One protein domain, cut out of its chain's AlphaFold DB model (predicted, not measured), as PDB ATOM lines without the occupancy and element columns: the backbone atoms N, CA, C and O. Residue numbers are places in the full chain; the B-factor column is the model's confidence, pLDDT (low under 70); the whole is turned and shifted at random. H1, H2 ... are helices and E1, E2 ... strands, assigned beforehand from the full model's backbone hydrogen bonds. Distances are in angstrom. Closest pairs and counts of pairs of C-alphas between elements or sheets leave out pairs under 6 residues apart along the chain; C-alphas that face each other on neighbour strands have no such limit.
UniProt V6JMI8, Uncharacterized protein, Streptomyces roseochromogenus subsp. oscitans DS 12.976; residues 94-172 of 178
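AT A GLANCE: This is residues 94 to 172 of the 178 residues of an uncharacterized protein of Streptomyces roseochromogenus subsp. oscitans DS 12.976 (UniProt V6JMI8). A helical hairpin of two long helices, H1 and H2, has a shorter helix, H3, lying across it near the end away from the hairpin's turn, with a small two-stranded hairpin, E1 and E2, beyond H3 at one end of the long axis. The 79 printed residues hold two named strands and three named helices, in the order E1, E2, H1, H2, H3; the sheet, E1 - E2, is antiparallel and the class is mostly helix. The whole is compact, with a radius of gyration of the C-alphas of 12.4 A, and elongated, spanning 39 by 22 by 21 A.

HOW THE PARTS SIT: E1, residues 102 to 105, and E2, residues 108 to 111, form an antiparallel hairpin at 147 degrees; N 103 and O 110, 2.8 A apart, are within hydrogen-bond range. The closest C-alphas of E1 and H3, residues 161 to 171, are those of Phe 105 and Leu 164, 6.4 A apart. H3 touches H1, residues 114 to 132, at residues 117 to 124 alone, about perpendicular at 76 degrees, closest at C-alphas Ala 120 and Ala 165, 4.9 A. H1 and H2, residues 138 to 151, form a helical hairpin; they touch at a shallow tilt of 15 degrees, opposite ways, closest at C-alphas Ala 123 and Ala 144, 4.8 A. H2 touches H3 with residues 145 to 149 alone, about perpendicular at 77 degrees, closest at C-alphas Ala 149 and Leu 161, 6.9 A. The helix packing is only just mostly crossed, with 1 of 3 pairs at a shallow tilt. E2 and H3 are apart. In H1 and H2 every O i to N i+4 pair is within hydrogen-bond range; in H3, 6 of 7.

IN THESE COORDINATES: E1 begins at C-alpha 102 (-28.834, 3.324, -17.488); E1 and E2 are each 10.0 A long. H1 measures 27.3 A, H2 20.3 A and H3 15.7 A, ending at C-alpha 171 (-21.134, -3.906, -21.664).

THE WHOLE: The C-alphas farthest apart, of Asp 95 and Leu 136, are 39.2 A apart. The printed part has no cut and no long link. No printed residue has a pLDDT under 70.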
ATOM      1  N   ALA A  94     -19.326   6.747 -20.417       83.38
ATOM      2  CA  ALA A  94     -18.896   7.157 -19.080       83.38
ATOM      3  C   ALA A  94     -19.984   7.987 -18.380       83.38
ATOM      4  O   ALA A  94     -20.040   8.024 -17.154       83.38
ATOM      5  N   ASP A  95     -20.888   8.588 -19.156       83.75
ATOM      6  CA  ASP A  95     -22.065   9.296 -18.656       83.75
ATOM      7  C   ASP A  95     -23.219   8.391 -18.224       83.75
ATOM      8  O   ASP A  95     -24.182   8.858 -17.605       83.75
ATOM      9  N   ALA A  96     -23.154   7.095 -18.530       83.56
ATOM     10  CA  ALA A  96     -24.121   6.143 -18.008       83.56
ATOM     11  C   ALA A  96     -24.080   6.133 -16.467       83.56
ATOM     12  O   ALA A  96     -23.039   6.358 -15.855       83.56
ATOM     13  N   ALA A  97     -25.220   5.846 -15.837       84.44
ATOM     14  CA  ALA A  97     -25.288   5.478 -14.421       84.44
ATOM     15  C   ALA A  97     -25.727   4.008 -14.361       84.44
ATOM     16  O   ALA A  97     -26.921   3.735 -14.209       84.44
ATOM     17  N   PRO A  98     -24.801   3.053 -14.584       81.31
ATOM     18  CA  PRO A  98     -25.137   1.636 -14.706       81.31
ATOM     19  C   PRO A  98     -25.866   1.083 -13.487       81.31
ATOM     20  O   PRO A  98     -26.729   0.225 -13.622       81.31
ATOM     21  N   GLU A  99     -25.558   1.598 -12.297       81.56
ATOM     22  CA  GLU A  99     -26.209   1.216 -11.044       81.56
ATOM     23  C   GLU A  99     -27.688   1.617 -10.974       81.56
ATOM     24  O   GLU A  99     -28.433   1.087 -10.157       81.56
ATOM     25  N   LEU A 100     -28.116   2.543 -11.835       81.75
ATOM     26  CA  LEU A 100     -29.514   2.922 -12.023       81.75
ATOM     27  C   LEU A 100     -30.133   2.220 -13.240       81.75
ATOM     28  O   LEU A 100     -31.210   2.608 -13.668       81.75
ATOM     29  N   GLY A 101     -29.455   1.237 -13.840       84.94
ATOM     30  CA  GLY A 101     -29.912   0.556 -15.055       84.94
ATOM     31  C   GLY A 101     -29.738   1.379 -16.333       84.94
ATOM     32  O   GLY A 101     -30.312   1.043 -17.365       84.94
ATOM     33  N   ASP A 102     -28.968   2.467 -16.313       89.56
ATOM     34  CA  ASP A 102     -28.834   3.324 -17.488       89.56
ATOM     35  C   ASP A 102     -27.737   2.859 -18.443       89.56
ATOM     36  O   ASP A 102     -26.629   2.508 -18.037       89.56
ATOM     37  N   HIS A 103     -28.019   2.966 -19.737       91.44
ATOM     38  CA  HIS A 103     -27.088   2.676 -20.817       91.44
ATOM     39  C   HIS A 103     -27.117   3.787 -21.860       91.44
ATOM     40  O   HIS A 103     -28.186   4.215 -22.300       91.44
ATOM     41  N   VAL A 104     -25.942   4.250 -22.286       90.12
ATOM     42  CA  VAL A 104     -25.834   5.282 -23.323       90.12
ATOM     43  C   VAL A 104     -25.564   4.647 -24.680       90.12
ATOM     44  O   VAL A 104     -24.633   3.857 -24.847       90.12
ATOM     45  N   PHE A 105     -26.369   5.026 -25.668       90.81
ATOM     46  CA  PHE A 105     -26.247   4.579 -27.047       90.81
ATOM     47  C   PHE A 105     -26.609   5.716 -28.007       90.81
ATOM     48  O   PHE A 105     -27.621   6.390 -27.827       90.81
ATOM     49  N   ASN A 106     -25.781   5.942 -29.032       88.62
ATOM     50  CA  ASN A 106     -25.952   7.030 -30.006       88.62
ATOM     51  C   ASN A 106     -26.247   8.400 -29.356       88.62
ATOM     52  O   ASN A 106     -27.169   9.106 -29.767       88.62
ATOM     53  N   GLY A 107     -25.500   8.754 -28.305       83.75
ATOM     54  CA  GLY A 107     -25.642  10.038 -27.614       83.75
ATOM     55  C   GLY A 107     -26.861  10.158 -26.697       83.75
ATOM     56  O   GLY A 107     -27.098  11.236 -26.158       83.75
ATOM     57  N   ARG A 108     -27.649   9.090 -26.513       83.94
ATOM     58  CA  ARG A 108     -28.875   9.089 -25.703       83.94
ATOM     59  C   ARG A 108     -28.788   8.097 -24.554       83.94
ATOM     60  O   ARG A 108     -28.249   7.007 -24.724       83.94
ATOM     61  N   VAL A 109     -29.383   8.460 -23.419       88.50
ATOM     62  CA  VAL A 109     -29.580   7.552 -22.282       88.50
ATOM     63  C   VAL A 109     -30.836   6.717 -22.500       88.50
ATOM     64  O   VAL A 109     -31.896   7.258 -22.819       88.50
ATOM     65  N   TYR A 110     -30.714   5.419 -22.272       90.56
ATOM     66  CA  TYR A 110     -31.805   4.460 -22.192       90.56
ATOM     67  C   TYR A 110     -31.801   3.849 -20.799       90.56
ATOM     68  O   TYR A 110     -30.748   3.447 -20.313       90.56
ATOM     69  N   HIS A 111     -32.972   3.767 -20.180       91.56
ATOM     70  CA  HIS A 111     -33.131   3.144 -18.874       91.56
ATOM     71  C   HIS A 111     -33.586   1.693 -19.055       91.56
ATOM     72  O   HIS A 111     -34.683   1.442 -19.557       91.56
ATOM     73  N   PHE A 112     -32.731   0.744 -18.688       92.75
ATOM     74  CA  PHE A 112     -33.001  -0.686 -18.740       92.75
ATOM     75  C   PHE A 112     -33.494  -1.156 -17.373       92.75
ATOM     76  O   PHE A 112     -32.713  -1.298 -16.436       92.75
ATOM     77  N   SER A 113     -34.791  -1.451 -17.281       92.44
ATOM     78  CA  SER A 113     -35.316  -2.279 -16.191       92.44
ATOM     79  C   SER A 113     -34.760  -3.705 -16.279       92.44
ATOM     80  O   SER A 113     -34.307  -4.128 -17.345       92.44
ATOM     81  N   ASP A 114     -34.878  -4.495 -15.210       91.56
ATOM     82  CA  ASP A 114     -34.470  -5.911 -15.218       91.56
ATOM     83  C   ASP A 114     -35.138  -6.706 -16.352       91.56
ATOM     84  O   ASP A 114     -34.519  -7.553 -17.005       91.56
ATOM     85  N   ALA A 115     -36.402  -6.384 -16.647       92.88
ATOM     86  CA  ALA A 115     -37.137  -6.972 -17.760       92.88
ATOM     87  C   ALA A 115     -36.563  -6.546 -19.122       92.88
ATOM     88  O   ALA A 115     -36.389  -7.388 -20.004       92.88
ATOM     89  N   ALA A 116     -36.210  -5.266 -19.292       93.56
ATOM     90  CA  ALA A 116     -35.567  -4.767 -20.508       93.56
ATOM     91  C   ALA A 116     -34.171  -5.377 -20.710       93.56
ATOM     92  O   ALA A 116     -33.833  -5.778 -21.823       93.56
ATOM     93  N   ALA A 117     -33.384  -5.500 -19.638       92.88
ATOM     94  CA  ALA A 117     -32.075  -6.147 -19.641       92.88
ATOM     95  C   ALA A 117     -32.190  -7.617 -20.065       92.88
ATOM     96  O   ALA A 117     -31.548  -8.050 -21.025       92.88
ATOM     97  N   THR A 118     -33.092  -8.365 -19.427       94.25
ATOM     98  CA  THR A 118     -33.368  -9.769 -19.762       94.25
ATOM     99  C   THR A 118     -33.819  -9.919 -21.216       94.25
ATOM    100  O   THR A 118     -33.334 -10.795 -21.937       94.25
ATOM    101  N   ALA A 119     -34.721  -9.054 -21.684       94.25
ATOM    102  CA  ALA A 119     -35.198  -9.072 -23.062       94.25
ATOM    103  C   ALA A 119     -34.082  -8.756 -24.073       94.25
ATOM    104  O   ALA A 119     -34.029  -9.384 -25.131       94.25
ATOM    105  N   ALA A 120     -33.151  -7.854 -23.742       94.69
ATOM    106  CA  ALA A 120     -31.987  -7.560 -24.576       94.69
ATOM    107  C   ALA A 120     -31.091  -8.796 -24.760       94.69
ATOM    108  O   ALA A 120     -30.707  -9.114 -25.888       94.69
ATOM    109  N   HIS A 121     -30.806  -9.525 -23.675       94.50
ATOM    110  CA  HIS A 121     -30.051 -10.781 -23.730       94.50
ATOM    111  C   HIS A 121     -30.772 -11.850 -24.554       94.50
ATOM    112  O   HIS A 121     -30.189 -12.384 -25.498       94.50
ATOM    113  N   ARG A 122     -32.069 -12.072 -24.299       94.25
ATOM    114  CA  ARG A 122     -32.890 -13.024 -25.069       94.25
ATOM    115  C   ARG A 122     -32.913 -12.706 -26.563       94.25
ATOM    116  O   ARG A 122     -32.824 -13.619 -27.379       94.25
ATOM    117  N   ALA A 123     -32.982 -11.429 -26.942       93.50
ATOM    118  CA  ALA A 123     -32.922 -11.023 -28.344       93.50
ATOM    119  C   ALA A 123     -31.565 -11.354 -28.991       93.50
ATOM    120  O   ALA A 123     -31.516 -11.729 -30.166       93.50
ATOM    121  N   MET A 124     -30.456 -11.251 -28.250       94.81
ATOM    122  CA  MET A 124     -29.134 -11.642 -28.753       94.81
ATOM    123  C   MET A 124     -28.981 -13.159 -28.871       94.81
ATOM    124  O   MET A 124     -28.423 -13.630 -29.864       94.81
ATOM    125  N   ASP A 125     -29.518 -13.922 -27.925       93.19
ATOM    126  CA  ASP A 125     -29.491 -15.385 -27.980       93.19
ATOM    127  C   ASP A 125     -30.377 -15.919 -29.111       93.19
ATOM    128  O   ASP A 125     -29.921 -16.721 -29.927       93.19
ATOM    129  N   ALA A 126     -31.588 -15.376 -29.276       91.06
ATOM    130  CA  ALA A 126     -32.459 -15.698 -30.405       91.06
ATOM    131  C   ALA A 126     -31.805 -15.352 -31.755       91.06
ATOM    132  O   ALA A 126     -31.923 -16.112 -32.718       91.06
ATOM    133  N   ARG A 127     -31.044 -14.246 -31.838       91.75
ATOM    134  CA  ARG A 127     -30.287 -13.897 -33.053       91.75
ATOM    135  C   ARG A 127     -29.208 -14.926 -33.379       91.75
ATOM    136  O   ARG A 127     -29.016 -15.228 -34.560       91.75
ATOM    137  N   ARG A 128     -28.488 -15.410 -32.359       90.12
ATOM    138  CA  ARG A 128     -27.449 -16.443 -32.498       90.12
ATOM    139  C   ARG A 128     -28.061 -17.763 -32.962       90.12
ATOM    140  O   ARG A 128     -27.581 -18.319 -33.943       90.12
ATOM    141  N   LEU A 129     -29.164 -18.190 -32.347       88.69
ATOM    142  CA  LEU A 129     -29.904 -19.398 -32.731       88.69
ATOM    143  C   LEU A 129     -30.490 -19.304 -34.147       88.69
ATOM    144  O   LEU A 129     -30.410 -20.245 -34.929       88.69
ATOM    145  N   SER A 130     -31.041 -18.149 -34.526       88.38
ATOM    146  CA  SER A 130     -31.509 -17.912 -35.897       88.38
ATOM    147  C   SER A 130     -30.357 -17.982 -36.912       88.38
ATOM    148  O   SER A 130     -30.542 -18.510 -38.004       88.38
ATOM    149  N   ALA A 131     -29.154 -17.513 -36.553       86.25
ATOM    150  CA  ALA A 131     -27.975 -17.635 -37.414       86.25
ATOM    151  C   ALA A 131     -27.534 -19.095 -37.596       86.25
ATOM    152  O   ALA A 131     -27.250 -19.502 -38.720       86.25
ATOM    153  N   SER A 132     -27.495 -19.880 -36.514       86.69
ATOM    154  CA  SER A 132     -27.071 -21.285 -36.561       86.69
ATOM    155  C   SER A 132     -28.080 -22.195 -37.265       86.69
ATOM    156  O   SER A 132     -27.699 -23.232 -37.792       86.69
ATOM    157  N   THR A 133     -29.352 -21.794 -37.319       84.62
ATOM    158  CA  THR A 133     -30.445 -22.535 -37.973       84.62
ATOM    159  C   THR A 133     -30.759 -22.040 -39.389       84.62
ATOM    160  O   THR A 133     -31.865 -22.252 -39.880       84.62
ATOM    161  N   GLN A 134     -29.823 -21.337 -40.042       84.25
ATOM    162  CA  GLN A 134     -30.004 -20.772 -41.392       84.25
ATOM    163  C   GLN A 134     -31.295 -19.936 -41.551       84.25
ATOM    164  O   GLN A 134     -31.881 -19.864 -42.626       84.25
ATOM    165  N   GLY A 135     -31.745 -19.275 -40.480       77.94
ATOM    166  CA  GLY A 135     -32.922 -18.406 -40.491       77.94
ATOM    167  C   GLY A 135     -34.246 -19.070 -40.107       77.94
ATOM    168  O   GLY A 135     -35.230 -18.348 -39.967       77.94
ATOM    169  N   LEU A 136     -34.288 -20.381 -39.839       81.62
ATOM    170  CA  LEU A 136     -35.523 -21.088 -39.458       81.62
ATOM    171  C   LEU A 136     -36.203 -20.470 -38.220       81.62
ATOM    172  O   LEU A 136     -37.424 -20.377 -38.144       81.62
ATOM    173  N   LEU A 137     -35.407 -19.969 -37.272       88.38
ATOM    174  CA  LEU A 137     -35.891 -19.311 -36.052       88.38
ATOM    175  C   LEU A 137     -35.998 -17.782 -36.171       88.38
ATOM    176  O   LEU A 137     -35.972 -17.072 -35.163       88.38
ATOM    177  N   ARG A 138     -36.103 -17.238 -37.390       87.38
ATOM    178  CA  ARG A 138     -36.248 -15.790 -37.596       87.38
ATOM    179  C   ARG A 138     -37.466 -15.186 -36.871       87.38
ATOM    180  O   ARG A 138     -37.263 -14.175 -36.197       87.38
ATOM    181  N   PRO A 139     -38.667 -15.802 -36.891       91.38
ATOM    182  CA  PRO A 139     -39.823 -15.256 -36.175       91.38
ATOM    183  C   PRO A 139     -39.592 -15.126 -34.664       91.38
ATOM    184  O   PRO A 139     -39.983 -14.131 -34.063       91.38
ATOM    185  N   ALA A 140     -38.897 -16.088 -34.046       88.12
ATOM    186  CA  ALA A 140     -38.579 -16.042 -32.619       88.12
ATOM    187  C   ALA A 140     -37.646 -14.867 -32.268       88.12
ATOM    188  O   ALA A 140     -37.814 -14.224 -31.232       88.12
ATOM    189  N   TYR A 141     -36.690 -14.552 -33.148       91.31
ATOM    190  CA  TYR A 141     -35.842 -13.368 -33.005       91.31
ATOM    191  C   TYR A 141     -36.634 -12.062 -33.135       91.31
ATOM    192  O   TYR A 141     -36.440 -11.155 -32.323       91.31
ATOM    193  N   ASP A 142     -37.538 -11.971 -34.111       91.50
ATOM    194  CA  ASP A 142     -38.345 -10.767 -34.321       91.50
ATOM    195  C   ASP A 142     -39.296 -10.522 -33.127       91.50
ATOM    196  O   ASP A 142     -39.404  -9.390 -32.650       91.50
ATOM    197  N   VAL A 143     -39.887 -11.583 -32.555       93.06
ATOM    198  CA  VAL A 143     -40.673 -11.509 -31.307       93.06
ATOM    199  C   VAL A 143     -39.810 -11.029 -30.138       93.06
ATOM    200  O   VAL A 143     -40.207 -10.108 -29.427       93.06
ATOM    201  N   ALA A 144     -38.610 -11.588 -29.956       93.19
ATOM    202  CA  ALA A 144     -37.718 -11.185 -28.870       93.19
ATOM    203  C   ALA A 144     -37.293  -9.706 -28.974       93.19
ATOM    204  O   ALA A 144     -37.237  -9.006 -27.961       93.19
ATOM    205  N   LEU A 145     -37.039  -9.203 -30.188       93.75
ATOM    206  CA  LEU A 145     -36.777  -7.779 -30.417       93.75
ATOM    207  C   LEU A 145     -37.993  -6.898 -30.125       93.75
ATOM    208  O   LEU A 145     -37.828  -5.817 -29.557       93.75
ATOM    209  N   ALA A 146     -39.199  -7.337 -30.488       93.62
ATOM    210  CA  ALA A 146     -40.425  -6.606 -30.185       93.62
ATOM    211  C   ALA A 146     -40.675  -6.530 -28.670       93.62
ATOM    212  O   ALA A 146     -40.983  -5.459 -28.149       93.62
ATOM    213  N   THR A 147     -40.460  -7.631 -27.941       94.56
ATOM    214  CA  THR A 147     -40.525  -7.658 -26.471       94.56
ATOM    215  C   THR A 147     -39.500  -6.713 -25.847       94.56
ATOM    216  O   THR A 147     -39.826  -5.962 -24.929       94.56
ATOM    217  N   PHE A 148     -38.271  -6.694 -26.368       94.69
ATOM    218  CA  PHE A 148     -37.245  -5.751 -25.929       94.69
ATOM    219  C   PHE A 148     -37.664  -4.288 -26.147       94.69
ATOM    220  O   PHE A 148     -37.551  -3.474 -25.230       94.69
ATOM    221  N   ALA A 149     -38.199  -3.959 -27.327       94.56
ATOM    222  CA  ALA A 149     -38.699  -2.620 -27.626       94.56
ATOM    223  C   ALA A 149     -39.812  -2.198 -26.654       94.56
ATOM    224  O   ALA A 149     -39.760  -1.093 -26.115       94.56
ATOM    225  N   ALA A 150     -40.759  -3.097 -26.369       94.56
ATOM    226  CA  ALA A 150     -41.859  -2.847 -25.445       94.56
ATOM    227  C   ALA A 150     -41.366  -2.527 -24.024       94.56
ATOM    228  O   ALA A 150     -41.816  -1.550 -23.428       94.56
ATOM    229  N   HIS A 151     -40.393  -3.281 -23.503       94.06
ATOM    230  CA  HIS A 151     -39.834  -3.024 -22.170       94.06
ATOM    231  C   HIS A 151     -39.032  -1.720 -22.069       94.06
ATOM    232  O   HIS A 151     -38.930  -1.163 -20.978       94.06
ATOM    233  N   LEU A 152     -38.491  -1.220 -23.182       91.56
ATOM    234  CA  LEU A 152     -37.841   0.093 -23.253       91.56
ATOM    235  C   LEU A 152     -38.802   1.242 -23.606       91.56
ATOM    236  O   LEU A 152     -38.363   2.389 -23.689       91.56
ATOM    237  N   GLY A 153     -40.086   0.960 -23.856       92.00
ATOM    238  CA  GLY A 153     -41.047   1.962 -24.327       92.00
ATOM    239  C   GLY A 153     -40.714   2.521 -25.716       92.00
ATOM    240  O   GLY A 153     -41.038   3.669 -26.020       92.00
ATOM    241  N   LEU A 154     -40.029   1.739 -26.552       91.56
ATOM    242  CA  LEU A 154     -39.655   2.106 -27.916       91.56
ATOM    243  C   LEU A 154     -40.638   1.505 -28.928       91.56
ATOM    244  O   LEU A 154     -41.174   0.418 -28.704       91.56
ATOM    245  N   PRO A 155     -40.852   2.164 -30.079       89.81
ATOM    246  CA  PRO A 155     -41.685   1.594 -31.125       89.81
ATOM    247  C   PRO A 155     -41.015   0.345 -31.722       89.81
ATOM    248  O   PRO A 155     -39.792   0.289 -31.867       89.81
ATOM    249  N   ALA A 156     -41.819  -0.650 -32.102       79.69
ATOM    250  CA  ALA A 156     -41.330  -1.943 -32.595       79.69
ATOM    251  C   ALA A 156     -40.454  -1.832 -33.861       79.69
ATOM    252  O   ALA A 156     -39.578  -2.660 -34.092       79.69
ATOM    253  N   ASN A 157     -40.645  -0.782 -34.662       84.00
ATOM    254  CA  ASN A 157     -39.862  -0.482 -35.863       84.00
ATOM    255  C   ASN A 157     -38.641   0.418 -35.595       84.00
ATOM    256  O   ASN A 157     -38.087   1.003 -36.531       84.00
ATOM    257  N   TYR A 158     -38.219   0.584 -34.339       87.06
ATOM    258  CA  TYR A 158     -37.086   1.440 -34.019       87.06
ATOM    259  C   TYR A 158     -35.804   0.922 -34.699       87.06
ATOM    260  O   TYR A 158     -35.282  -0.151 -34.394       87.06
ATOM    261  N   ARG A 159     -35.280   1.719 -35.642       88.06
ATOM    262  CA  ARG A 159     -34.212   1.335 -36.588       88.06
ATOM    263  C   ARG A 159     -32.967   0.738 -35.925       88.06
ATOM    264  O   ARG A 159     -32.288  -0.086 -36.528       88.06
ATOM    265  N   ASN A 160     -32.671   1.140 -34.689       91.50
ATOM    266  CA  ASN A 160     -31.456   0.747 -33.983       91.50
ATOM    267  C   ASN A 160     -31.688  -0.253 -32.835       91.50
ATOM    268  O   ASN A 160     -30.780  -0.421 -32.026       91.50
ATOM    269  N   LEU A 161     -32.845  -0.930 -32.740       92.69
ATOM    270  CA  LEU A 161     -33.134  -1.869 -31.633       92.69
ATOM    271  C   LEU A 161     -32.065  -2.949 -31.481       92.69
ATOM    272  O   LEU A 161     -31.551  -3.164 -30.388       92.69
ATOM    273  N   TYR A 162     -31.687  -3.591 -32.588       92.94
ATOM    274  CA  TYR A 162     -30.645  -4.614 -32.569       92.94
ATOM    275  C   TYR A 162     -29.295  -4.058 -32.098       92.94
ATOM    276  O   TYR A 162     -28.632  -4.666 -31.259       92.94
ATOM    277  N   ALA A 163     -28.885  -2.902 -32.626       94.81
ATOM    278  CA  ALA A 163     -27.613  -2.278 -32.270       94.81
ATOM    279  C   ALA A 163     -27.590  -1.831 -30.798       94.81
ATOM    280  O   ALA A 163     -26.576  -2.019 -30.128       94.81
ATOM    281  N   LEU A 164     -28.714  -1.322 -30.287       94.94
ATOM    282  CA  LEU A 164     -28.905  -0.954 -28.887       94.94
ATOM    283  C   LEU A 164     -28.806  -2.179 -27.970       94.94
ATOM    284  O   LEU A 164     -27.986  -2.175 -27.053       94.94
ATOM    285  N   ALA A 165     -29.563  -3.245 -28.255       93.75
ATOM    286  CA  ALA A 165     -29.509  -4.493 -27.493       93.75
ATOM    287  C   ALA A 165     -28.090  -5.076 -27.485       93.75
ATOM    288  O   ALA A 165     -27.536  -5.349 -26.425       93.75
ATOM    289  N   ARG A 166     -27.445  -5.169 -28.655       94.88
ATOM    290  CA  ARG A 166     -26.061  -5.649 -28.781       94.88
ATOM    291  C   ARG A 166     -25.070  -4.784 -28.003       94.88
ATOM    292  O   ARG A 166     -24.129  -5.314 -27.411       94.88
ATOM    293  N   SER A 167     -25.231  -3.461 -28.053       94.25
ATOM    294  CA  SER A 167     -24.380  -2.526 -27.318       94.25
ATOM    295  C   SER A 167     -24.516  -2.717 -25.812       94.25
ATOM    296  O   SER A 167     -23.501  -2.663 -25.122       94.25
ATOM    297  N   TYR A 168     -25.737  -2.935 -25.323       93.44
ATOM    298  CA  TYR A 168     -26.012  -3.197 -23.916       93.44
ATOM    299  C   TYR A 168     -25.386  -4.523 -23.472       93.44
ATOM    300  O   TYR A 168     -24.499  -4.529 -22.625       93.44
ATOM    301  N   THR A 169     -25.727  -5.639 -24.124       93.00
ATOM    302  CA  THR A 169     -25.264  -6.984 -23.723       93.00
ATOM    303  C   THR A 169     -23.745  -7.159 -23.788       93.00
ATOM    304  O   THR A 169     -23.193  -8.055 -23.163       93.00
ATOM    305  N   ARG A 170     -23.048  -6.340 -24.592       92.00
ATOM    306  CA  ARG A 170     -21.577  -6.319 -24.640       92.00
ATOM    307  C   ARG A 170     -20.949  -5.654 -23.416       92.00
ATOM    308  O   ARG A 170     -19.848  -6.036 -23.043       92.00
ATOM    309  N   ARG A 171     -21.608  -4.644 -22.846       88.88
ATOM    310  CA  ARG A 171     -21.134  -3.906 -21.664       88.88
ATOM    311  C   ARG A 171     -21.642  -4.510 -20.359       88.88
ATOM    312  O   ARG A 171     -20.986  -4.369 -19.336       88.88
ATOM    313  N   HIS A 172     -22.770  -5.204 -20.431       87.25
ATOM    314  CA  HIS A 172     -23.410  -5.901 -19.327       87.25
ATOM    315  C   HIS A 172     -23.510  -7.379 -19.706       87.25
ATOM    316  O   HIS A 172     -24.557  -7.811 -20.179       87.25
TER     317      HIS A 172